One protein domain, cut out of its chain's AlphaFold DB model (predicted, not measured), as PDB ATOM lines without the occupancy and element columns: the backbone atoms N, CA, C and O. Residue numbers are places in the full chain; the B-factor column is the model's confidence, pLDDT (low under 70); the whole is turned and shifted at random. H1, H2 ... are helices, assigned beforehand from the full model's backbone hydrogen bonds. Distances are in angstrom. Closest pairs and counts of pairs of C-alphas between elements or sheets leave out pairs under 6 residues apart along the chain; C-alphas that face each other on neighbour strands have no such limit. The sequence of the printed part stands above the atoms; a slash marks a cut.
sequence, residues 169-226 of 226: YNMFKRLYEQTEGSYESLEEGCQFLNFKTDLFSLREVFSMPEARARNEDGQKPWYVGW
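What this domain is: This is residues 169 to 226 of the 226 residues of an uncharacterized protein of Helicoverpa armigera (UniProt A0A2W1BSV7). With little regular structure, this is a flat slab made largely of loops, in which short H3 sits in the middle, H1 lies along one edge, H2 is near one end and H4 is towards the other. The tail, residues 214 to 226, folds back to a short antiparallel pairing of 193 to 194 with 224 to 225. The printed part has 58 residues with four named helices, H1 to H4, and no named strand; it is all helix by class, though under half of its residues are in named elements. It is compact, with a radius of gyration of the C-alphas of 11.7 A, and only just flat, spanning 34 by 23 by 12 A.

Where its parts are: H1, residues 169 to 178, begins at C-alpha (268.643, 158.716, 183.389) and is 14.2 A long. H2 is residues 184 to 187, H3 202 to 206, and H4 210 to 213, ending at C-alpha (274.948, 155.710, 186.972).

How they stand to each other: H1 and H3 are close but not clearly touching, the closest C-alphas, of Lys 173 and Phe 206, being 5.6 A apart. H2 and H4 are apart. Every O i to N i+4 pair is within hydrogen-bond range in H1 and H3; H2 and H4 are too short for one.

The domain as a whole: The printed part has no cut. The link from H2 to H3 is long, 14 residues. pLDDT is under 70 at residues 185 to 191 and 226.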
ATOM      1  N   TYR A 169     268.854 159.721 182.350       92.56
ATOM      2  CA  TYR A 169     268.643 158.716 183.389       92.56
ATOM      3  C   TYR A 169     267.617 159.180 184.439       92.56
ATOM      4  O   TYR A 169     266.655 158.473 184.714       92.56
ATOM      5  N   ASN A 170     267.756 160.412 184.943       93.44
ATOM      6  CA  ASN A 170     266.860 160.971 185.960       93.44
ATOM      7  C   ASN A 170     265.436 161.214 185.448       93.44
ATOM      8  O   ASN A 170     264.476 161.059 186.203       93.44
ATOM      9  N   MET A 171     265.287 161.601 184.177       94.75
ATOM     10  CA  MET A 171     263.971 161.764 183.560       94.75
ATOM     11  C   MET A 171     263.239 160.419 183.487       94.75
ATOM     12  O   MET A 171     262.087 160.342 183.913       94.75
ATOM     13  N   PHE A 172     263.917 159.362 183.026       93.19
ATOM     14  CA  PHE A 172     263.328 158.024 182.961       93.19
ATOM     15  C   PHE A 172     263.065 157.440 184.346       93.19
ATOM     16  O   PHE A 172     261.965 156.957 184.584       93.19
ATOM     17  N   LYS A 173     264.017 157.558 185.278       94.00
ATOM     18  CA  LYS A 173     263.841 157.135 186.671       94.00
ATOM     19  C   LYS A 173     262.550 157.699 187.262       94.00
ATOM     20  O   LYS A 173     261.687 156.941 187.691       94.00
ATOM     21  N   ARG A 174     262.367 159.020 187.172       95.31
ATOM     22  CA  ARG A 174     261.137 159.683 187.620       95.31
ATOM     23  C   ARG A 174     259.891 159.165 186.905       95.31
ATOM     24  O   ARG A 174     258.880 158.959 187.559       95.31
ATOM     25  N   LEU A 175     259.946 158.993 185.583       94.31
ATOM     26  CA  LEU A 175     258.803 158.530 184.793       94.31
ATOM     27  C   LEU A 175     258.312 157.154 185.265       94.31
ATOM     28  O   LEU A 175     257.114 156.980 185.471       94.31
ATOM     29  N   TYR A 176     259.229 156.205 185.459       91.19
ATOM     30  CA  TYR A 176     258.887 154.858 185.914       91.19
ATOM     31  C   TYR A 176     258.484 154.840 187.397       91.19
ATOM     32  O   TYR A 176     257.502 154.206 187.762       91.19
ATOM     33  N   GLU A 177     259.164 155.590 188.266       92.75
ATOM     34  CA  GLU A 177     258.794 155.685 189.689       92.75
ATOM     35  C   GLU A 177     257.418 156.330 189.924       92.75
ATOM     36  O   GLU A 177     256.735 155.976 190.880       92.75
ATOM     37  N   GLN A 178     256.998 157.265 189.065       95.12
ATOM     38  CA  GLN A 178     255.712 157.965 189.188       95.12
ATOM     39  C   GLN A 178     254.547 157.248 188.500       95.12
ATOM     40  O   GLN A 178     253.396 157.625 188.712       95.12
ATOM     41  N   THR A 179     254.828 156.244 187.670       92.56
ATOM     42  CA  THR A 179     253.806 155.513 186.919       92.56
ATOM     43  C   THR A 179     253.594 154.148 187.563       92.56
ATOM     44  O   THR A 179     254.458 153.272 187.481       92.56
ATOM     45  N   GLU A 180     252.441 153.967 188.207       90.00
ATOM     46  CA  GLU A 180     252.045 152.701 188.834       90.00
ATOM     47  C   GLU A 180     251.984 151.567 187.792       90.00
ATOM     48  O   GLU A 180     251.561 151.781 186.656       90.00
ATOM     49  N   GLY A 181     252.477 150.378 188.151       84.81
ATOM     50  CA  GLY A 181     252.542 149.213 187.255       84.81
ATOM     51  C   GLY A 181     253.600 149.283 186.141       84.81
ATOM     52  O   GLY A 181     253.748 148.343 185.362       84.81
ATOM     53  N   SER A 182     254.389 150.360 186.043       85.88
ATOM     54  CA  SER A 182     255.332 150.548 184.922       85.88
ATOM     55  C   SER A 182     256.475 149.524 184.861       85.88
ATOM     56  O   SER A 182     257.014 149.266 183.784       85.88
ATOM     57  N   TYR A 183     256.832 148.917 185.995       84.00
ATOM     58  CA  TYR A 183     257.870 147.883 186.071       84.00
ATOM     59  C   TYR A 183     257.352 146.483 185.701       84.00
ATOM     60  O   TYR A 183     258.112 145.674 185.171       84.00
ATOM     61  N   GLU A 184     256.060 146.211 185.910       75.75
ATOM     62  CA  GLU A 184     255.452 144.877 185.760       75.75
ATOM     63  C   GLU A 184     255.534 144.379 184.310       75.75
ATOM     64  O   GLU A 184     255.879 143.229 184.047       75.75
ATOM     65  N   SER A 185     255.355 145.288 183.345       64.12
ATOM     66  CA  SER A 185     255.446 144.978 181.910       64.12
ATOM     67  C   SER A 185     256.827 144.469 181.469       64.12
ATOM     68  O   SER A 185     256.933 143.798 180.441       64.12
ATOM     69  N   LEU A 186     257.885 144.790 182.219       63.72
ATOM     70  CA  LEU A 186     259.262 144.392 181.909       63.72
ATOM     71  C   LEU A 186     259.693 143.141 182.679       63.72
ATOM     72  O   LEU A 186     260.457 142.341 182.141       63.72
ATOM     73  N   GLU A 187     259.192 142.971 183.903       63.19
ATOM     74  CA  GLU A 187     259.477 141.817 184.765       63.19
ATOM     75  C   GLU A 187     258.720 140.559 184.302       63.19
ATOM     76  O   GLU A 187     259.284 139.467 184.308       63.19
ATOM     77  N   GLU A 188     257.490 140.706 183.799       56.84
ATOM     78  CA  GLU A 188     256.679 139.587 183.288       56.84
ATOM     79  C   GLU A 188     256.914 139.296 181.792       56.84
ATOM     80  O   GLU A 188     256.601 138.214 181.296       56.84
ATOM     81  N   GLY A 189     257.467 140.262 181.047       56.31
ATOM     82  CA  GLY A 189     257.518 140.255 179.580       56.31
ATOM     83  C   GLY A 189     258.791 139.698 178.928       56.31
ATOM     84  O   GLY A 189     258.885 139.750 177.701       56.31
ATOM     85  N   CYS A 190     259.776 139.210 179.695       61.09
ATOM     86  CA  CYS A 190     261.107 138.801 179.194       61.09
ATOM     87  C   CYS A 190     261.839 139.885 178.368       61.09
ATOM     88  O   CYS A 190     262.693 139.567 177.540       61.09
ATOM     89  N   GLN A 191     261.495 141.163 178.554       68.88
ATOM     90  CA  GLN A 191     261.987 142.259 177.712       68.88
ATOM     91  C   GLN A 191     263.263 142.916 178.268       68.88
ATOM     92  O   GLN A 191     263.984 143.590 177.536       68.88
ATOM     93  N   PHE A 192     263.584 142.704 179.545       81.38
ATOM     94  CA  PHE A 192     264.802 143.246 180.138       81.38
ATOM     95  C   PHE A 192     266.022 142.384 179.790       81.38
ATOM     96  O   PHE A 192     266.102 141.217 180.176       81.38
ATOM     97  N   LEU A 193     266.987 142.965 179.074       79.12
ATOM     98  CA  LEU A 193     268.194 142.264 178.629       79.12
ATOM     99  C   LEU A 193     269.425 142.758 179.400       79.12
ATOM    100  O   LEU A 193     269.930 143.865 179.177       79.12
ATOM    101  N   ASN A 194     269.940 141.905 180.287       80.75
ATOM    102  CA  ASN A 194     271.127 142.156 181.101       80.75
ATOM    103  C   ASN A 194     272.415 141.728 180.371       80.75
ATOM    104  O   ASN A 194     272.899 140.599 180.472       80.75
ATOM    105  N   PHE A 195     273.021 142.637 179.611       78.88
ATOM    106  CA  PHE A 195     274.231 142.317 178.849       78.88
ATOM    107  C   PHE A 195     275.502 142.486 179.686       78.88
ATOM    108  O   PHE A 195     276.063 143.576 179.763       78.88
ATOM    109  N   LYS A 196     276.012 141.378 180.240       82.44
ATOM    110  CA  LYS A 196     277.282 141.337 181.002       82.44
ATOM    111  C   LYS A 196     277.315 142.311 182.192       82.44
ATOM    112  O   LYS A 196     278.375 142.818 182.554       82.44
ATOM    113  N   THR A 197     276.161 142.554 182.803       86.69
ATOM    114  CA  THR A 197     276.006 143.369 184.010       86.69
ATOM    115  C   THR A 197     275.431 142.542 185.152       86.69
ATOM    116  O   THR A 197     274.824 141.497 184.935       86.69
ATOM    117  N   ASP A 198     275.629 143.023 186.379       88.00
ATOM    118  CA  ASP A 198     275.034 142.484 187.608       88.00
ATOM    119  C   ASP A 198     273.666 143.126 187.922       88.00
ATOM    120  O   ASP A 198     273.273 143.187 189.082       88.00
ATOM    121  N   LEU A 199     272.967 143.623 186.893       89.31
ATOM    122  CA  LEU A 199     271.658 144.274 186.989       89.31
ATOM    123  C   LEU A 199     270.623 143.387 186.296       89.31
ATOM    124  O   LEU A 199     270.776 143.097 185.110       89.31
ATOM    125  N   PHE A 200     269.582 142.974 187.013       84.19
ATOM    126  CA  PHE A 200     268.585 142.004 186.543       84.19
ATOM    127  C   PHE A 200     267.194 142.603 186.339       84.19
ATOM    128  O   PHE A 200     266.338 141.966 185.731       84.19
ATOM    129  N   SER A 201     266.971 143.833 186.801       86.69
ATOM    130  CA  SER A 201     265.703 144.540 186.629       86.69
ATOM    131  C   SER A 201     265.913 146.022 186.332       86.69
ATOM    132  O   SER A 201     266.924 146.628 186.699       86.69
ATOM    133  N   LEU A 202     264.913 146.650 185.708       88.56
ATOM    134  CA  LEU A 202     264.930 148.099 185.501       88.56
ATOM    135  C   LEU A 202     264.884 148.861 186.841       88.56
ATOM    136  O   LEU A 202     265.465 149.939 186.969       88.56
ATOM    137  N   ARG A 203     264.253 148.277 187.867       89.44
ATOM    138  CA  ARG A 203     264.236 148.823 189.229       89.44
ATOM    139  C   ARG A 203     265.645 148.899 189.820       89.44
ATOM    140  O   ARG A 203     266.020 149.936 190.365       89.44
ATOM    141  N   GLU A 204     266.448 147.850 189.648       90.25
ATOM    142  CA  GLU A 204     267.853 147.849 190.069       90.25
ATOM    143  C   GLU A 204     268.663 148.934 189.354       90.25
ATOM    144  O   GLU A 204     269.414 149.667 190.001       90.25
ATOM    145  N   VAL A 205     268.449 149.106 188.044       92.25
ATOM    146  CA  VAL A 205     269.099 150.156 187.241       92.25
ATOM    147  C   VAL A 205     268.821 151.546 187.822       92.25
ATOM    148  O   VAL A 205     269.745 152.346 187.984       92.25
ATOM    149  N   PHE A 206     267.573 151.846 188.189       93.19
ATOM    150  CA  PHE A 206     267.208 153.141 188.774       93.19
ATOM    151  C   PHE A 206     267.616 153.311 190.248       93.19
ATOM    152  O   PHE A 206     267.672 154.436 190.754       93.19
ATOM    153  N   SER A 207     267.975 152.217 190.920       93.44
ATOM    154  CA  SER A 207     268.473 152.210 192.301       93.44
ATOM    155  C   SER A 207     270.001 152.289 192.432       93.44
ATOM    156  O   SER A 207     270.517 152.338 193.549       93.44
ATOM    157  N   MET A 208     270.742 152.311 191.318       94.75
ATOM    158  CA  MET A 208     272.206 152.360 191.348       94.75
ATOM    159  C   MET A 208     272.746 153.616 192.058       94.75
ATOM    160  O   MET A 208     272.152 154.691 191.945       94.75
ATOM    161  N   PRO A 209     273.923 153.526 192.711       94.81
ATOM    162  CA  PRO A 209     274.631 154.704 193.198       94.81
ATOM    163  C   PRO A 209     274.884 155.704 192.066       94.81
ATOM    164  O   PRO A 209     275.249 155.308 190.956       94.81
ATOM    165  N   GLU A 210     274.756 157.003 192.347       93.62
ATOM    166  CA  GLU A 210     274.876 158.033 191.309       93.62
ATOM    167  C   GLU A 210     276.222 158.006 190.572       93.62
ATOM    168  O   GLU A 210     276.258 158.176 189.353       93.62
ATOM    169  N   ALA A 211     277.313 157.740 191.297       95.19
ATOM    170  CA  ALA A 211     278.648 157.609 190.719       95.19
ATOM    171  C   ALA A 211     278.693 156.514 189.640       95.19
ATOM    172  O   ALA A 211     279.256 156.698 188.561       95.19
ATOM    173  N   ARG A 212     278.023 155.381 189.898       94.69
ATOM    174  CA  ARG A 212     277.912 154.275 188.944       94.69
ATOM    175  C   ARG A 212     277.003 154.634 187.773       94.69
ATOM    176  O   ARG A 212     277.367 154.379 186.629       94.69
ATOM    177  N   ALA A 213     275.858 155.266 188.029       93.31
ATOM    178  CA  ALA A 213     274.948 155.710 186.972       93.31
ATOM    179  C   ALA A 213     275.618 156.699 185.995       93.31
ATOM    180  O   ALA A 213     275.338 156.666 184.798       93.31
ATOM    181  N   ARG A 214     276.545 157.538 186.480       92.81
ATOM    182  CA  ARG A 214     277.351 158.459 185.660       92.81
ATOM    183  C   ARG A 214     278.568 157.818 184.986       92.81
ATOM    184  O   ARG A 214     279.231 158.502 184.211       92.81
ATOM    185  N   ASN A 215     278.832 156.532 185.224       92.69
ATOM    186  CA  ASN A 215     280.037 155.830 184.769       92.69
ATOM    187  C   ASN A 215     281.334 156.550 185.186       92.69
ATOM    188  O   ASN A 215     282.243 156.708 184.378       92.69
ATOM    189  N   GLU A 216     281.401 157.012 186.438       95.25
ATOM    190  CA  GLU A 216     282.622 157.605 186.996       95.25
ATOM    191  C   GLU A 216     283.761 156.576 187.100       95.25
ATOM    192  O   GLU A 216     283.532 155.366 187.210       95.25
ATOM    193  N   ASP A 217     285.001 157.068 187.099       94.31
ATOM    194  CA  ASP A 217     286.196 156.227 187.166       94.31
ATOM    195  C   ASP A 217     286.198 155.336 188.421       94.31
ATOM    196  O   ASP A 217     285.877 155.760 189.532       94.31
ATOM    197  N   GLY A 218     286.559 154.062 188.243       93.69
ATOM    198  CA  GLY A 218     286.568 153.057 189.312       93.69
ATOM    199  C   GLY A 218     285.223 152.362 189.562       93.69
ATOM    200  O   GLY A 218     285.176 151.395 190.322       93.69
ATOM    201  N   GLN A 219     284.138 152.790 188.908       94.38
ATOM    202  CA  GLN A 219     282.853 152.089 188.947       94.38
ATOM    203  C   GLN A 219     282.794 150.945 187.929       94.38
ATOM    204  O   GLN A 219     283.478 150.946 186.904       94.38
ATOM    205  N   LYS A 220     281.932 149.953 188.185       92.50
ATOM    206  CA  LYS A 220     281.673 148.885 187.209       92.50
ATOM    207  C   LYS A 220     280.880 149.443 186.016       92.50
ATOM    208  O   LYS A 220     279.798 149.997 186.253       92.50
ATOM    209  N   PRO A 221     281.337 149.235 184.765       92.25
ATOM    210  CA  PRO A 221     280.585 149.645 183.587       92.25
ATOM    211  C   PRO A 221     279.254 148.899 183.527       92.25
ATOM    212  O   PRO A 221     279.128 147.771 184.016       92.25
ATOM    213  N   TRP A 222     278.250 149.526 182.924       91.44
ATOM    214  CA  TRP A 222     276.937 148.917 182.787       91.44
ATOM    215  C   TRP A 222     276.262 149.303 181.473       91.44
ATOM    216  O   TRP A 222     276.466 150.383 180.925       91.44
ATOM    217  N   TYR A 223     275.458 148.374 180.970       88.75
ATOM    218  CA  TYR A 223     274.589 148.528 179.818       88.75
ATOM    219  C   TYR A 223     273.392 147.593 180.001       88.75
ATOM    220  O   TYR A 223     273.550 146.452 180.442       88.75
ATOM    221  N   VAL A 224     272.200 148.080 179.676       86.88
ATOM    222  CA  VAL A 224     270.958 147.303 179.708       86.88
ATOM    223  C   VAL A 224     270.173 147.592 178.437       86.88
ATOM    224  O   VAL A 224     270.195 148.718 177.938       86.88
ATOM    225  N   GLY A 225     269.531 146.563 177.892       78.75
ATOM    226  CA  GLY A 225     268.611 146.682 176.765       78.75
ATOM    227  C   GLY A 225     267.163 146.527 177.221       78.75
ATOM    228  O   GLY A 225     266.896 145.867 178.228       78.75
ATOM    229  N   TRP A 226     266.255 147.124 176.459       63.62
ATOM    230  CA  TRP A 226     264.810 146.943 176.550       63.62
ATOM    231  C   TRP A 226     264.230 146.781 175.142       63.62
ATOM    232  O   TRP A 226     264.911 147.190 174.171       63.62
TER     233      TRP A 226